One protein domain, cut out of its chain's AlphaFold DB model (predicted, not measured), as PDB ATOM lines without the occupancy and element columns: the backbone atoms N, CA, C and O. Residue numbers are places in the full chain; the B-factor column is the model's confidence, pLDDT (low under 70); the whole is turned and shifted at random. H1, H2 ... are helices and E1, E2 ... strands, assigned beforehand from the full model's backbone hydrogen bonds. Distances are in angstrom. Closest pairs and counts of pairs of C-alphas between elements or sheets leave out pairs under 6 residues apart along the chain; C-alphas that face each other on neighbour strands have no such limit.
ATOM      1  N   GLU A   5      36.276 -49.455 -32.758       95.88
ATOM      2  CA  GLU A   5      34.998 -48.776 -32.966       95.88
ATOM      3  C   GLU A   5      35.055 -47.866 -34.197       95.88
ATOM      4  O   GLU A   5      36.116 -47.377 -34.588       95.88
ATOM      5  N   ARG A   6      33.909 -47.646 -34.851       94.75
ATOM      6  CA  ARG A   6      33.833 -46.711 -35.983       94.75
ATOM      7  C   ARG A   6      33.879 -45.275 -35.467       94.75
ATOM      8  O   ARG A   6      33.150 -44.938 -34.542       94.75
ATOM      9  N   ALA A   7      34.662 -44.431 -36.129       92.38
ATOM     10  CA  ALA A   7      34.733 -42.996 -35.876       92.38
ATOM     11  C   ALA A   7      34.552 -42.218 -37.196       92.38
ATOM     12  O   ALA A   7      34.777 -42.778 -38.276       92.38
ATOM     13  N   PRO A   8      34.147 -40.936 -37.167       91.69
ATOM     14  CA  PRO A   8      34.087 -40.113 -38.370       91.69
ATOM     15  C   PRO A   8      35.427 -40.112 -39.114       91.69
ATOM     16  O   PRO A   8      36.457 -39.694 -38.594       91.69
ATOM     17  N   GLY A   9      35.414 -40.614 -40.349       91.00
ATOM     18  CA  GLY A   9      36.619 -40.703 -41.171       91.00
ATOM     19  C   GLY A   9      37.585 -41.830 -40.794       91.00
ATOM     20  O   GLY A   9      38.671 -41.868 -41.358       91.00
ATOM     21  N   GLY A  10      37.234 -42.773 -39.916       95.00
ATOM     22  CA  GLY A  10      38.126 -43.890 -39.607       95.00
ATOM     23  C   GLY A  10      37.655 -44.775 -38.463       95.00
ATOM     24  O   GLY A  10      36.488 -45.171 -38.406       95.00
ATOM     25  N   PHE A  11      38.576 -45.107 -37.564       97.38
ATOM     26  CA  PHE A  11      38.304 -45.948 -36.404       97.38
ATOM     27  C   PHE A  11      38.945 -45.357 -35.156       97.38
ATOM     28  O   PHE A  11      39.929 -44.626 -35.240       97.38
ATOM     29  N   THR A  12      38.389 -45.696 -34.002       96.56
ATOM     30  CA  THR A  12      39.008 -45.435 -32.707       96.56
ATOM     31  C   THR A  12      39.284 -46.751 -31.998       96.56
ATOM     32  O   THR A  12      38.557 -47.735 -32.172       96.56
ATOM     33  N   VAL A  13      40.372 -46.784 -31.241       96.25
ATOM     34  CA  VAL A  13      40.752 -47.916 -30.407       96.25
ATOM     35  C   VAL A  13      41.373 -47.382 -29.125       96.25
ATOM     36  O   VAL A  13      42.362 -46.657 -29.158       96.25
ATOM     37  N   ASP A  14      40.773 -47.701 -27.976       94.25
ATOM     38  CA  ASP A  14      41.275 -47.249 -26.664       94.25
ATOM     39  C   ASP A  14      41.401 -45.706 -26.560       94.25
ATOM     40  O   ASP A  14      42.340 -45.153 -25.979       94.25
ATOM     41  N   GLY A  15      40.464 -45.000 -27.206       93.69
ATOM     42  CA  GLY A  15      40.444 -43.537 -27.308       93.69
ATOM     43  C   GLY A  15      41.455 -42.940 -28.294       93.69
ATOM     44  O   GLY A  15      41.562 -41.720 -28.373       93.69
ATOM     45  N   LEU A  16      42.201 -43.765 -29.032       96.44
ATOM     46  CA  LEU A  16      43.123 -43.329 -30.076       96.44
ATOM     47  C   LEU A  16      42.451 -43.399 -31.441       96.44
ATOM     48  O   LEU A  16      42.037 -44.468 -31.886       96.44
ATOM     49  N   GLU A  17      42.365 -42.259 -32.117       96.75
ATOM     50  CA  GLU A  17      41.730 -42.161 -33.425       96.75
ATOM     51  C   GLU A  17      42.737 -42.360 -34.555       96.75
ATOM     52  O   GLU A  17      43.780 -41.711 -34.607       96.75
ATOM     53  N   LEU A  18      42.388 -43.220 -35.507       96.88
ATOM     54  CA  LEU A  18      43.097 -43.379 -36.765       96.88
ATOM     55  C   LEU A  18      42.145 -42.978 -37.888       96.88
ATOM     56  O   LEU A  18      41.109 -43.614 -38.100       96.88
ATOM     57  N   ARG A  19      42.484 -41.897 -38.592       96.56
ATOM     58  CA  ARG A  19      41.607 -41.260 -39.579       96.56
ATOM     59  C   ARG A  19      42.215 -41.297 -40.974       96.56
ATOM     60  O   ARG A  19      43.425 -41.181 -41.157       96.56
ATOM     61  N   ARG A  20      41.342 -41.425 -41.969       95.19
ATOM     62  CA  ARG A  20      41.666 -41.257 -43.383       95.19
ATOM     63  C   ARG A  20      41.653 -39.776 -43.755       95.19
ATOM     64  O   ARG A  20      40.825 -39.017 -43.255       95.19
ATOM     65  N   GLY A  21      42.505 -39.400 -44.692       93.62
ATOM     66  CA  GLY A  21      42.634 -38.035 -45.185       93.62
ATOM     67  C   GLY A  21      43.234 -38.037 -46.582       93.62
ATOM     68  O   GLY A  21      44.057 -38.892 -46.912       93.62
ATOM     69  N   LYS A  22      42.774 -37.123 -47.431       89.44
ATOM     70  CA  LYS A  22      43.344 -36.883 -48.757       89.44
ATOM     71  C   LYS A  22      42.973 -35.477 -49.216       89.44
ATOM     72  O   LYS A  22      41.893 -34.993 -48.878       89.44
ATOM     73  N   CYS A  23      43.839 -34.862 -50.018       84.25
ATOM     74  CA  CYS A  23      43.555 -33.584 -50.666       84.25
ATOM     75  C   CYS A  23      42.285 -33.701 -51.530       84.25
ATOM     76  O   CYS A  23      42.119 -34.669 -52.279       84.25
ATOM     77  N   GLY A  24      41.367 -32.740 -51.404       73.00
ATOM     78  CA  GLY A  24      40.172 -32.663 -52.247       73.00
ATOM     79  C   GLY A  24      40.511 -32.157 -53.651       73.00
ATOM     80  O   GLY A  24      41.406 -31.335 -53.819       73.00
ATOM     81  N   CYS A  25      39.763 -32.599 -54.667       60.88
ATOM     82  CA  CYS A  25      39.985 -32.235 -56.076       60.88
ATOM     83  C   CYS A  25      39.696 -30.754 -56.428       60.88
ATOM     84  O   CYS A  25      39.617 -30.422 -57.606       60.88
ATOM     85  N   SER A  26      39.504 -29.869 -55.443       62.88
ATOM     86  CA  SER A  26      39.258 -28.432 -55.641       62.88
ATOM     87  C   SER A  26      40.527 -27.566 -55.592       62.88
ATOM     88  O   SER A  26      40.436 -26.358 -55.799       62.88
ATOM     89  N   GLY A  27      41.700 -28.149 -55.313       54.12
ATOM     90  CA  GLY A  27      42.999 -27.461 -55.352       54.12
ATOM     91  C   GLY A  27      43.657 -27.517 -56.737       54.12
ATOM     92  O   GLY A  27      43.483 -28.493 -57.461       54.12
ATOM     93  N   MET A  28      44.427 -26.482 -57.095       52.62
ATOM     94  CA  MET A  28      45.105 -26.265 -58.393       52.62
ATOM     95  C   MET A  28      46.237 -27.271 -58.730       52.62
ATOM     96  O   MET A  28      47.252 -26.889 -59.305       52.62
ATOM     97  N   GLY A  29      46.094 -28.556 -58.385       64.81
ATOM     98  CA  GLY A  29      47.172 -29.545 -58.491       64.81
ATOM     99  C   GLY A  29      48.337 -29.266 -57.526       64.81
ATOM    100  O   GLY A  29      48.430 -28.196 -56.932       64.81
ATOM    101  N   GLY A  30      49.206 -30.258 -57.313       81.81
ATOM    102  CA  GLY A  30      50.400 -30.121 -56.468       81.81
ATOM    103  C   GLY A  30      50.693 -31.343 -55.597       81.81
ATOM    104  O   GLY A  30      50.029 -32.378 -55.698       81.81
ATOM    105  N   ASP A  31      51.679 -31.201 -54.713       87.38
ATOM    106  CA  ASP A  31      52.175 -32.268 -53.835       87.38
ATOM    107  C   ASP A  31      51.101 -32.847 -52.904       87.38
ATOM    108  O   ASP A  31      51.133 -34.035 -52.577       87.38
ATOM    109  N   CYS A  32      50.074 -32.055 -52.565       86.44
ATOM    110  CA  CYS A  32      48.964 -32.495 -51.718       86.44
ATOM    111  C   CYS A  32      48.260 -33.743 -52.276       86.44
ATOM    112  O   CYS A  32      47.853 -34.623 -51.515       86.44
ATOM    113  N   CYS A  33      48.174 -33.868 -53.608       88.50
ATOM    114  CA  CYS A  33      47.511 -34.974 -54.299       88.50
ATOM    115  C   CYS A  33      48.226 -36.319 -54.109       88.50
ATOM    116  O   CYS A  33      47.588 -37.373 -54.225       88.50
ATOM    117  N   TYR A  34      49.531 -36.279 -53.824       89.62
ATOM    118  CA  TYR A  34      50.374 -37.454 -53.599       89.62
ATOM    119  C   TYR A  34      50.355 -37.920 -52.146       89.62
ATOM    120  O   TYR A  34      50.783 -39.037 -51.857       89.62
ATOM    121  N   THR A  35      49.809 -37.100 -51.247       92.56
ATOM    122  CA  THR A  35      49.717 -37.420 -49.828       92.56
ATOM    123  C   THR A  35      48.347 -37.938 -49.431       92.56
ATOM    124  O   THR A  35      47.315 -37.554 -49.992       92.56
ATOM    125  N   TYR A  36      48.327 -38.846 -48.462       95.31
ATOM    126  CA  TYR A  36      47.094 -39.409 -47.932       95.31
ATOM    127  C   TYR A  36      47.321 -40.086 -46.581       95.31
ATOM    128  O   TYR A  36      48.443 -40.426 -46.212       95.31
ATOM    129  N   SER A  37      46.225 -40.362 -45.886       96.94
ATOM    130  CA  SER A  37      46.138 -41.425 -44.894       96.94
ATOM    131  C   SER A  37      44.951 -42.327 -45.214       96.94
ATOM    132  O   SER A  37      43.876 -41.874 -45.626       96.94
ATOM    133  N   LYS A  38      45.145 -43.628 -45.053       96.50
ATOM    134  CA  LYS A  38      44.130 -44.665 -45.205       96.50
ATOM    135  C   LYS A  38      44.069 -45.449 -43.916       96.50
ATOM    136  O   LYS A  38      45.077 -45.670 -43.256       96.50
ATOM    137  N   VAL A  39      42.866 -45.888 -43.588       97.19
ATOM    138  CA  VAL A  39      42.658 -46.777 -42.460       97.19
ATOM    139  C   VAL A  39      41.674 -47.862 -42.876       97.19
ATOM    140  O   VAL A  39      40.653 -47.575 -43.514       97.19
ATOM    141  N   LYS A  40      41.988 -49.109 -42.543       96.31
ATOM    142  CA  LYS A  40      41.156 -50.280 -42.826       96.31
ATOM    143  C   LYS A  40      41.114 -51.192 -41.607       96.31
ATOM    144  O   LYS A  40      42.047 -51.221 -40.811       96.31
ATOM    145  N   LYS A  41      40.016 -51.929 -41.468       96.44
ATOM    146  CA  LYS A  41      39.830 -52.938 -40.425       96.44
ATOM    147  C   LYS A  41      39.700 -54.306 -41.083       96.44
ATOM    148  O   LYS A  41      38.812 -54.494 -41.912       96.44
ATOM    149  N   GLU A  42      40.534 -55.247 -40.666       96.06
ATOM    150  CA  GLU A  42      40.525 -56.648 -41.087       96.06
ATOM    151  C   GLU A  42      40.397 -57.526 -39.835       96.06
ATOM    152  O   GLU A  42      41.356 -57.736 -39.097       96.06
ATOM    153  N   GLY A  43      39.179 -57.986 -39.531       94.94
ATOM    154  CA  GLY A  43      38.904 -58.705 -38.282       94.94
ATOM    155  C   GLY A  43      39.220 -57.850 -37.047       94.94
ATOM    156  O   GLY A  43      38.604 -56.799 -36.849       94.94
ATOM    157  N   ASN A  44      40.184 -58.301 -36.241       96.38
ATOM    158  CA  ASN A  44      40.695 -57.588 -35.064       96.38
ATOM    159  C   ASN A  44      41.961 -56.759 -35.349       96.38
ATOM    160  O   ASN A  44      42.541 -56.198 -34.422       96.38
ATOM    161  N   THR A  45      42.373 -56.643 -36.612       97.69
ATOM    162  CA  THR A  45      43.520 -55.829 -37.017       97.69
ATOM    163  C   THR A  45      43.046 -54.502 -37.593       97.69
ATOM    164  O   THR A  45      42.225 -54.459 -38.513       97.69
ATOM    165  N   LEU A  46      43.571 -53.406 -37.059       97.69
ATOM    166  CA  LEU A  46      43.442 -52.076 -37.632       97.69
ATOM    167  C   LEU A  46      44.735 -51.729 -38.365       97.69
ATOM    168  O   LEU A  46      45.802 -51.730 -37.762       97.69
ATOM    169  N   ILE A  47      44.638 -51.428 -39.653       98.38
ATOM    170  CA  ILE A  47      45.793 -51.130 -40.499       98.38
ATOM    171  C   ILE A  47      45.686 -49.678 -40.944       98.38
ATOM    172  O   ILE A  47      44.674 -49.269 -41.526       98.38
ATOM    173  N   TYR A  48      46.727 -48.912 -40.661       98.44
ATOM    174  CA  TYR A  48      46.889 -47.528 -41.064       98.44
ATOM    175  C   TYR A  48      48.064 -47.409 -42.029       98.44
ATOM    176  O   TYR A  48      49.169 -47.875 -41.754       98.44
ATOM    177  N   GLU A  49      47.819 -46.732 -43.145       98.19
ATOM    178  CA  GLU A  49      48.818 -46.443 -44.168       98.19
ATOM    179  C   GLU A  49      48.799 -44.948 -44.456       98.19
ATOM    180  O   GLU A  49      47.789 -44.410 -44.925       98.19
ATOM    181  N   GLY A  50      49.904 -44.266 -44.188       97.06
ATOM    182  CA  GLY A  50      50.065 -42.860 -44.520       97.06
ATOM    183  C   GLY A  50      51.186 -42.629 -45.523       97.06
ATOM    184  O   GLY A  50      52.190 -43.339 -45.538       97.06
ATOM    185  N   LYS A  51      51.021 -41.589 -46.339       96.06
ATOM    186  CA  LYS A  51      52.044 -41.068 -47.243       96.06
ATOM    187  C   LYS A  51      52.112 -39.548 -47.124       96.06
ATOM    188  O   LYS A  51      51.159 -38.866 -47.488       96.06
ATOM    189  N   ALA A  52      53.225 -39.042 -46.611       95.12
ATOM    190  CA  ALA A  52      53.583 -37.630 -46.478       95.12
ATOM    191  C   ALA A  52      54.763 -37.240 -47.384       95.12
ATOM    192  O   ALA A  52      55.292 -36.140 -47.282       95.12
ATOM    193  N   THR A  53      55.146 -38.122 -48.305       93.75
ATOM    194  CA  THR A  53      56.099 -37.843 -49.387       93.75
ATOM    195  C   THR A  53      55.373 -37.384 -50.652       93.75
ATOM    196  O   THR A  53      54.277 -37.877 -50.947       93.75
ATOM    197  N   ALA A  54      56.030 -36.567 -51.463       92.12
ATOM    198  CA  ALA A  54      55.563 -36.124 -52.774       92.12
ATOM    199  C   ALA A  54      56.739 -36.046 -53.773       92.12
ATOM    200  O   ALA A  54      57.887 -36.193 -53.355       92.12
ATOM    201  N   PRO A  55      56.515 -35.820 -55.081       91.00
ATOM    202  CA  PRO A  55      57.611 -35.705 -56.049       91.00
ATOM    203  C   PRO A  55      58.661 -34.634 -55.711       91.00
ATOM    204  O   PRO A  55      59.798 -34.748 -56.153       91.00
ATOM    205  N   SER A  56      58.295 -33.610 -54.933       90.69
ATOM    206  CA  SER A  56      59.211 -32.563 -54.458       90.69
ATOM    207  C   SER A  56      60.089 -32.967 -53.266       90.69
ATOM    208  O   SER A  56      61.061 -32.275 -52.973       90.69
ATOM    209  N   THR A  57      59.756 -34.057 -52.570       91.75
ATOM    210  CA  THR A  57      60.467 -34.504 -51.361       91.75
ATOM    211  C   THR A  57      61.678 -35.357 -51.707       91.75
ATOM    212  O   THR A  57      61.618 -36.206 -52.598       91.75
ATOM    213  N   THR A  58      62.765 -35.159 -50.972       91.88
ATOM    214  CA  THR A  58      64.072 -35.775 -51.218       91.88
ATOM    215  C   THR A  58      64.588 -36.568 -50.020       91.88
ATOM    216  O   THR A  58      65.171 -37.634 -50.219       91.88
ATOM    217  N   ASP A  59      64.328 -36.121 -48.787       94.19
ATOM    218  CA  ASP A  59      64.742 -36.835 -47.573       94.19
ATOM    219  C   ASP A  59      63.616 -37.746 -47.064       94.19
ATOM    220  O   ASP A  59      62.928 -37.447 -46.088       94.19
ATOM    221  N   ASN A  60      63.364 -38.832 -47.796       95.94
ATOM    222  CA  ASN A  60      62.244 -39.737 -47.545       95.94
ATOM    223  C   ASN A  60      62.644 -40.935 -46.681       95.94
ATOM    224  O   ASN A  60      63.705 -41.543 -46.848       95.94
ATOM    225  N   TYR A  61      61.746 -41.344 -45.792       97.06
ATOM    226  CA  TYR A  61      61.931 -42.496 -44.920       97.06
ATOM    227  C   TYR A  61      60.609 -43.213 -44.651       97.06
ATOM    228  O   TYR A  61      59.527 -42.640 -44.738       97.06
ATOM    229  N   LEU A  62      60.695 -44.506 -44.360       97.62
ATOM    230  CA  LEU A  62      59.572 -45.328 -43.946       97.62
ATOM    231  C   LEU A  62      59.702 -45.581 -42.456       97.62
ATOM    232  O   LEU A  62      60.723 -46.110 -42.009       97.62
ATOM    233  N   TRP A  63      58.656 -45.278 -41.709       98.06
ATOM    234  CA  TRP A  63      58.561 -45.667 -40.314       98.06
ATOM    235  C   TRP A  63      57.236 -46.356 -40.041       98.06
ATOM    236  O   TRP A  63      56.263 -46.213 -40.785       98.06
ATOM    237  N   GLY A  64      57.206 -47.146 -38.979       98.31
ATOM    238  CA  GLY A  64      56.010 -47.870 -38.613       98.31
ATOM    239  C   GLY A  64      56.168 -48.639 -37.322       98.31
ATOM    240  O   GLY A  64      57.252 -48.747 -36.746       98.31
ATOM    241  N   TYR A  65      55.046 -49.160 -36.856       98.56
ATOM    242  CA  TYR A  65      55.006 -50.001 -35.677       98.56
ATOM    243  C   TYR A  65      53.829 -50.963 -35.739       98.56
ATOM    244  O   TYR A  65      52.814 -50.721 -36.400       98.56
ATOM    245  N   ARG A  66      53.961 -52.041 -34.976       98.56
ATOM    246  CA  ARG A  66      52.900 -53.002 -34.717       98.56
ATOM    247  C   ARG A  66      52.708 -53.140 -33.222       98.56
ATOM    248  O   ARG A  66      53.656 -53.442 -32.494       98.56
ATOM    249  N   VAL A  67      51.480 -52.934 -32.765       98.50
ATOM    250  CA  VAL A  67      51.118 -53.061 -31.352       98.50
ATOM    251  C   VAL A  67      49.924 -53.984 -31.159       98.50
ATOM    252  O   VAL A  67      49.017 -54.029 -31.989       98.50
ATOM    253  N   ARG A  68      49.900 -54.698 -30.032       98.12
ATOM    254  CA  ARG A  68      48.832 -55.633 -29.662       98.12
ATOM    255  C   ARG A  68      48.295 -55.346 -28.263       98.12
ATOM    256  O   ARG A  68      49.056 -55.064 -27.337       98.12
ATOM    257  N   LYS A  69      46.981 -55.496 -28.085       97.44
ATOM    258  CA  LYS A  69      46.328 -55.542 -26.769       97.44
ATOM    259  C   LYS A  69      45.204 -56.575 -26.784       97.44
ATOM    260  O   LYS A  69      44.115 -56.333 -27.305       97.44
ATOM    261  N   GLY A  70      45.481 -57.743 -26.206       95.44
ATOM    262  CA  GLY A  70      44.608 -58.912 -26.322       95.44
ATOM    263  C   GLY A  70      44.571 -59.417 -27.764       95.44
ATOM    264  O   GLY A  70      45.613 -59.694 -28.354       95.44
ATOM    265  N   GLU A  71      43.375 -59.512 -28.339       95.81
ATOM    266  CA  GLU A  71      43.189 -59.946 -29.729       95.81
ATOM    267  C   GLU A  71      43.317 -58.808 -30.747       95.81
ATOM    268  O   GLU A  71      43.419 -59.077 -31.943       95.81
ATOM    269  N   VAL A  72      43.297 -57.549 -30.294       97.81
ATOM    270  CA  VAL A  72      43.354 -56.390 -31.186       97.81
ATOM    271  C   VAL A  72      44.796 -56.072 -31.544       97.81
ATOM    272  O   VAL A  72      45.650 -55.948 -30.661       97.81
ATOM    273  N   VAL A  73      45.037 -55.898 -32.839       98.19
ATOM    274  CA  VAL A  73      46.326 -55.507 -33.414       98.19
ATOM    275  C   VAL A  73      46.160 -54.170 -34.126       98.19
ATOM    276  O   VAL A  73      45.160 -53.948 -34.808       98.19
ATOM    277  N   VAL A  74      47.133 -53.277 -33.979       98.31
ATOM    278  CA  VAL A  74      47.234 -52.047 -34.767       98.31
ATOM    279  C   VAL A  74      48.560 -52.064 -35.512       98.31
ATOM    280  O   VAL A  74      49.619 -52.188 -34.899       98.31
ATOM    281  N   GLU A  75      48.483 -51.950 -36.830       98.50
ATOM    282  CA  GLU A  75      49.618 -51.875 -37.745       98.50
ATOM    283  C   GLU A  75      49.640 -50.486 -38.370       98.50
ATOM    284  O   GLU A  75      48.654 -50.039 -38.959       98.50
ATOM    285  N   VAL A  76      50.757 -49.788 -38.209       98.62
ATOM    286  CA  VAL A  76      50.962 -48.437 -38.723       98.62
ATOM    287  C   VAL A  76      52.184 -48.443 -39.615       98.62
ATOM    288  O   VAL A  76      53.266 -48.842 -39.188       98.62
ATOM    289  N   THR A  77      52.001 -47.941 -40.830       98.31
ATOM    290  CA  THR A  77      53.074 -47.691 -41.787       98.31
ATOM    291  C   THR A  77      52.933 -46.275 -42.326       98.31
ATOM    292  O   THR A  77      51.841 -45.849 -42.715       98.31
ATOM    293  N   MET A  78      54.039 -45.544 -42.358       97.88
ATOM    294  CA  MET A  78      54.100 -44.159 -42.794       97.88
ATOM    295  C   MET A  78      55.294 -43.962 -43.731       97.88
ATOM    296  O   MET A  78      56.446 -44.103 -43.326       97.88
ATOM    297  N   GLU A  79      55.016 -43.626 -44.989       96.88
ATOM    298  CA  GLU A  79      56.010 -43.047 -45.896       96.88
ATOM    299  C   GLU A  79      56.107 -41.556 -45.590       96.88
ATOM    300  O   GLU A  79      55.202 -40.794 -45.923       96.88
ATOM    301  N   ASP A  80      57.176 -41.136 -44.938       96.19
ATOM    302  CA  ASP A  80      57.354 -39.778 -44.445       96.19
ATOM    303  C   ASP A  80      58.592 -39.121 -45.062       96.19
ATOM    304  O   ASP A  80      59.400 -39.761 -45.735       96.19
ATOM    305  N   THR A  81      58.730 -37.821 -44.850       95.25
ATOM    306  CA  THR A  81      59.887 -37.040 -45.285       95.25
ATOM    307  C   THR A  81      60.462 -36.252 -44.115       95.25
ATOM    308  O   THR A  81      59.757 -35.988 -43.143       95.25
ATOM    309  N   ARG A  82      61.736 -35.869 -44.125       94.25
ATOM    310  CA  ARG A  82      62.277 -34.862 -43.195       94.25
ATOM    311  C   ARG A  82      62.131 -33.440 -43.753       94.25
ATOM    312  O   ARG A  82      62.283 -32.490 -42.989       94.25
ATOM    313  N   ASP A  83      61.737 -33.301 -45.022       91.62
ATOM    314  CA  ASP A  83      61.455 -32.018 -45.670       91.62
ATOM    315  C   ASP A  83      60.206 -31.330 -45.085       91.62
ATOM    316  O   ASP A  83      59.453 -31.909 -44.288       91.62
ATOM    317  N   ASN A  84      59.972 -30.074 -45.480       87.56
ATOM    318  CA  ASN A  84      58.763 -29.337 -45.113       87.56
ATOM    319  C   ASN A  84      57.502 -30.032 -45.677       87.56
ATOM    320  O   ASN A  84      57.520 -30.539 -46.794       87.56
ATOM    321  N   LYS A  85      56.409 -30.057 -44.903       83.88
ATOM    322  CA  LYS A  85      55.174 -30.823 -45.167       83.88
ATOM    323  C   LYS A  85      53.927 -29.955 -45.245       83.88
ATOM    324  O   LYS A  85      52.831 -30.437 -44.962       83.88
ATOM    325  N   ASP A  86      54.058 -28.705 -45.675       83.56
ATOM    326  CA  ASP A  86      52.916 -27.795 -45.865       83.56
ATOM    327  C   ASP A  86      51.830 -28.359 -46.812       83.56
ATOM    328  O   ASP A  86      50.703 -27.868 -46.850       83.56
ATOM    329  N   PHE A  87      52.144 -29.420 -47.563       83.56
ATOM    330  CA  PHE A  87      51.243 -30.119 -48.476       83.56
ATOM    331  C   PHE A  87      50.579 -31.387 -47.898       83.56
ATOM    332  O   PHE A  87      49.702 -31.950 -48.562       83.56
ATOM    333  N   PHE A  88      50.959 -31.882 -46.710       88.38
ATOM    334  CA  PHE A  88      50.412 -33.143 -46.192       88.38
ATOM    335  C   PHE A  88      48.907 -33.034 -45.919       88.38
ATOM    336  O   PHE A  88      48.456 -32.272 -45.071       88.38
ATOM    337  N   SER A  89      48.124 -33.835 -46.641       88.62
ATOM    338  CA  SER A  89      46.655 -33.832 -46.582       88.62
ATOM    339  C   SER A  89      46.061 -35.076 -45.911       88.62
ATOM    340  O   SER A  89      44.849 -35.301 -45.967       88.62
ATOM    341  N   GLY A  90      46.907 -35.927 -45.328       90.50
ATOM    342  CA  GLY A  90      46.478 -37.028 -44.471       90.50
ATOM    343  C   GLY A  90      46.278 -36.579 -43.022       90.50
ATOM    344  O   GLY A  90      46.414 -35.409 -42.679       90.50
ATOM    345  N   VAL A  91      45.967 -37.537 -42.156       94.69
ATOM    346  CA  VAL A  91      45.934 -37.339 -40.701       94.69
ATOM    347  C   VAL A  91      46.942 -38.290 -40.091       94.69
ATOM    348  O   VAL A  91      46.751 -39.492 -40.226       94.69
ATOM    349  N   TYR A  92      47.980 -37.762 -39.439       95.88
ATOM    350  CA  TYR A  92      48.994 -38.586 -38.783       95.88
ATOM    351  C   TYR A  92      48.353 -39.585 -37.807       95.88
ATOM    352  O   TYR A  92      47.384 -39.236 -37.122       95.88
ATOM    353  N   PRO A  93      48.877 -40.822 -37.729       96.88
ATOM    354  CA  PRO A  93      48.400 -41.776 -36.749       96.88
ATOM    355  C   PRO A  93      48.839 -41.326 -35.344       96.88
ATOM    356  O   PRO A  93      49.751 -40.503 -35.204       96.88
ATOM    357  N   PRO A  94      48.241 -41.886 -34.284       97.19
ATOM    358  CA  PRO A  94      48.736 -41.686 -32.931       97.19
ATOM    359  C   PRO A  94      50.223 -42.069 -32.822       97.19
ATOM    360  O   PRO A  94      50.677 -42.986 -33.512       97.19
ATOM    361  N   PRO A  95      51.010 -41.416 -31.959       97.12
ATOM    362  CA  PRO A  95      52.389 -41.827 -31.732       97.12
ATOM    363  C   PRO A  95      52.435 -43.161 -30.975       97.12
ATOM    364  O   PRO A  95      51.551 -43.468 -30.173       97.12
ATOM    365  N   LEU A  96      53.508 -43.935 -31.165       97.44
ATOM    366  CA  LEU A  96      53.706 -45.205 -30.458       97.44
ATOM    367  C   LEU A  96      53.689 -45.040 -28.925       97.44
ATOM    368  O   LEU A  96      53.221 -45.927 -28.209       97.44
ATOM    369  N   SER A  97      54.148 -43.895 -28.408       97.38
ATOM    370  CA  SER A  97      54.085 -43.569 -26.976       97.38
ATOM    371  C   SER A  97      52.658 -43.611 -26.427       97.38
ATOM    372  O   SER A  97      52.442 -44.163 -25.353       97.38
ATOM    373  N   ALA A  98      51.669 -43.140 -27.192       97.56
ATOM    374  CA  ALA A  98      50.274 -43.134 -26.763       97.56
ATOM    375  C   ALA A  98      49.709 -44.558 -26.599       97.56
ATOM    376  O   ALA A  98      48.889 -44.806 -25.712       97.56
ATOM    377  N   PHE A  99      50.173 -45.509 -27.415       97.50
ATOM    378  CA  PHE A  99      49.857 -46.930 -27.254       97.50
ATOM    379  C   PHE A  99      50.574 -47.528 -26.035       97.50
ATOM    380  O   PHE A  99      49.936 -48.203 -25.222       97.50
ATOM    381  N   LYS A 100      51.870 -47.230 -25.851       97.00
ATOM    382  CA  LYS A 100      52.661 -47.678 -24.686       97.00
ATOM    383  C   LYS A 100      52.020 -47.222 -23.363       97.00
ATOM    384  O   LYS A 100      51.811 -48.044 -22.475       97.00
ATOM    385  N   GLU A 101      51.609 -45.958 -23.261       97.12
ATOM    386  CA  GLU A 101      50.915 -45.384 -22.089       97.12
ATOM    387  C   GLU A 101      49.591 -46.087 -21.756       97.12
ATOM    388  O   GLU A 101      49.165 -46.121 -20.604       97.12
ATOM    389  N   ARG A 102      48.944 -46.684 -22.760       96.38
ATOM    390  CA  ARG A 102      47.693 -47.440 -22.616       96.38
ATOM    391  C   ARG A 102      47.923 -48.935 -22.387       96.38
ATOM    392  O   ARG A 102      46.964 -49.708 -22.395       96.38
ATOM    393  N   GLY A 103      49.167 -49.368 -22.189       96.56
ATOM    394  CA  GLY A 103      49.506 -50.765 -21.911       96.56
ATOM    395  C   GLY A 103      49.402 -51.681 -23.130       96.56
ATOM    396  O   GLY A 103      49.083 -52.859 -22.985       96.56
ATOM    397  N   TRP A 104      49.619 -51.148 -24.333       97.81
ATOM    398  CA  TRP A 104      49.773 -51.970 -25.531       97.81
ATOM    399  C   TRP A 104      51.176 -52.573 -25.588       97.81
ATOM    400  O   TRP A 104      52.166 -51.905 -25.286       97.81
ATOM    401  N   GLN A 105      51.262 -53.829 -26.014       97.88
ATOM    402  CA  GLN A 105      52.529 -54.498 -26.266       97.88
ATOM    403  C   GLN A 105      53.051 -54.095 -27.642       97.88
ATOM    404  O   GLN A 105      52.329 -54.203 -28.630       97.88
ATOM    405  N   VAL A 106      54.310 -53.669 -27.710       98.25
ATOM    406  CA  VAL A 106      54.996 -53.436 -28.983       98.25
ATOM    407  C   VAL A 106      55.520 -54.764 -29.507       98.25
ATOM    408  O   VAL A 106      56.294 -55.432 -28.825       98.25
ATOM    409  N   GLU A 107      55.070 -55.151 -30.695       98.00
ATOM    410  CA  GLU A 107      55.577 -56.322 -31.416       98.00
ATOM    411  C   GLU A 107      56.682 -55.924 -32.395       98.00
ATOM    412  O   GLU A 107      57.639 -56.670 -32.579       98.00
ATOM    413  N   GLU A 108      56.562 -54.740 -33.000       97.94
ATOM    414  CA  GLU A 108      57.516 -54.224 -33.976       97.94
ATOM    415  C   GLU A 108      57.565 -52.691 -33.926       97.94
ATOM    416  O   GLU A 108      56.544 -52.032 -33.726       97.94
ATOM    417  N   GLU A 109      58.753 -52.127 -34.125       98.12
ATOM    418  CA  GLU A 109      59.017 -50.694 -34.270       98.12
ATOM    419  C   GLU A 109      60.183 -50.554 -35.252       98.12
ATOM    420  O   GLU A 109      61.214 -51.208 -35.079       98.12
ATOM    421  N   TYR A 110      60.019 -49.751 -36.302       97.62
ATOM    422  CA  TYR A 110      61.061 -49.583 -37.310       97.62
ATOM    423  C   TYR A 110      61.076 -48.182 -37.916       97.62
ATOM    424  O   TYR A 110      60.051 -47.518 -38.060       97.62
ATOM    425  N   GLU A 111      62.269 -47.788 -38.350       97.38
ATOM    426  CA  GLU A 111      62.528 -46.635 -39.203       97.38
ATOM    427  C   GLU A 111      63.625 -47.029 -40.199       97.38
ATOM    428  O   GLU A 111      64.632 -47.634 -39.820       97.38
ATOM    429  N   LYS A 112      63.434 -46.730 -41.484       96.06
ATOM    430  CA  LYS A 112      64.437 -46.971 -42.526       96.06
ATOM    431  C   LYS A 112      64.359 -45.914 -43.627       96.06
ATOM    432  O   LYS A 112      63.261 -45.475 -43.958       96.06
ATOM    433  N   PRO A 113      65.484 -45.536 -44.252       95.06
ATOM    434  CA  PRO A 113      65.464 -44.612 -45.383       95.06
ATOM    435  C   PRO A 113      64.709 -45.212 -46.580       95.06
ATOM    436  O   PRO A 113      64.848 -46.403 -46.880       95.06
ATOM    437  N   LEU A 114      63.943 -44.381 -47.289       89.12
ATOM    438  CA  LEU A 114      63.349 -44.705 -48.584       89.12
ATOM    439  C   LEU A 114      64.272 -44.140 -49.658       89.12
ATOM    440  O   LEU A 114      64.313 -42.934 -49.884       89.12
TER     441      LEU A 114
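AT A GLANCE: This is residues 5 to 114 of the 116 residues of an uncharacterized protein of Desulfobacca acetoxidans (UniProt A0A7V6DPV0). A large, twisted sheet of five strands forms a wall, and a small three-stranded sheet covers part of one face near E4 and E5, making a partial sandwich with the strands crossed. The unnamed stretch 82 to 95 and the short helix H2 lie over that same face, the opposite face is bare, and the tiny helix H1 sits off the sheet by the start of E4. The printed part has 110 residues with two named helices and eight named strands, in the order E1 E2 E3 H1 E4 E5 E6 E7 H2 E8, and the class is mostly strand. The large sheet runs E4, E5, E7, E6, E8 and is mixed; the small one runs E1, E2, E3, antiparallel. The whole is compact, with a radius of gyration of the C-alphas of 14.4 A and spans of 45 by 30 by 21 A.

IN THESE COORDINATES: In the large sheet, E4 is residues 36 to 42, 19.7 A long, and E5 residues 45 to 51, 19.9 A. E6, residues 60 to 69, measures 30.6 A, E7, residues 72 to 81, 29.1 A, and E8, residues 105 to 113, 25.1 A, ending at C-alpha 113 (65.464, -44.612, -45.383). The small sheet has E1, residues 5 to 7, starting at C-alpha 5 (34.998, -48.776, -32.966), E2, residues 10 to 13, and E3, residues 16 to 19. H1 is residues 31 to 34 and H2 residues 96 to 101.

HOW THE PARTS SIT: E4 and E8 are the edge strands of the large sheet. E4 and E5 form an antiparallel hairpin, with N 38 and O 49 2.8 A apart. E5 and E7 are parallel at 6 degrees, with N 48 and O 75 at 2.8 A. E6 and E7 are a hairpin, with N 63 and O 78 at 3.0 A; E6 and E8 are antiparallel, with N 64 and O 110 at 3.0 A. E7, H2 and E8 make a split strand-helix-strand unit, two strands running the same way with E6 between them, and its crossover is right-handed. H2 only grazes the sheet, with residues 96 to 100; its closest C-alphas to E6 are Leu 96 and Tyr 65, 7.2 A. E1, E2 and E3 form a meander, each strand the antiparallel neighbour of the one before, with N 7 and O 10 at 3.0 A and N 11 and O 18 at 3.0 A. The two sheets are face to face, 9.9 A centre to centre, their strands at 44 degrees; the closest C-alphas of E2 and E4 are Gly 10 and Val 39, 6.1 A. Every O i to N i+4 pair of H2 is within hydrogen-bond range; H1 is too short for one.

THE WHOLE: The C-alphas of Met 28 and Gly 70 are the two farthest apart, 45.8 A. The printed part has no cut. The links E3 to H1 and E7 to H2 are long, with 11 and 14 residues. The mean pLDDT of the printed part is 93.0, and residues 25 to 29 are under 70.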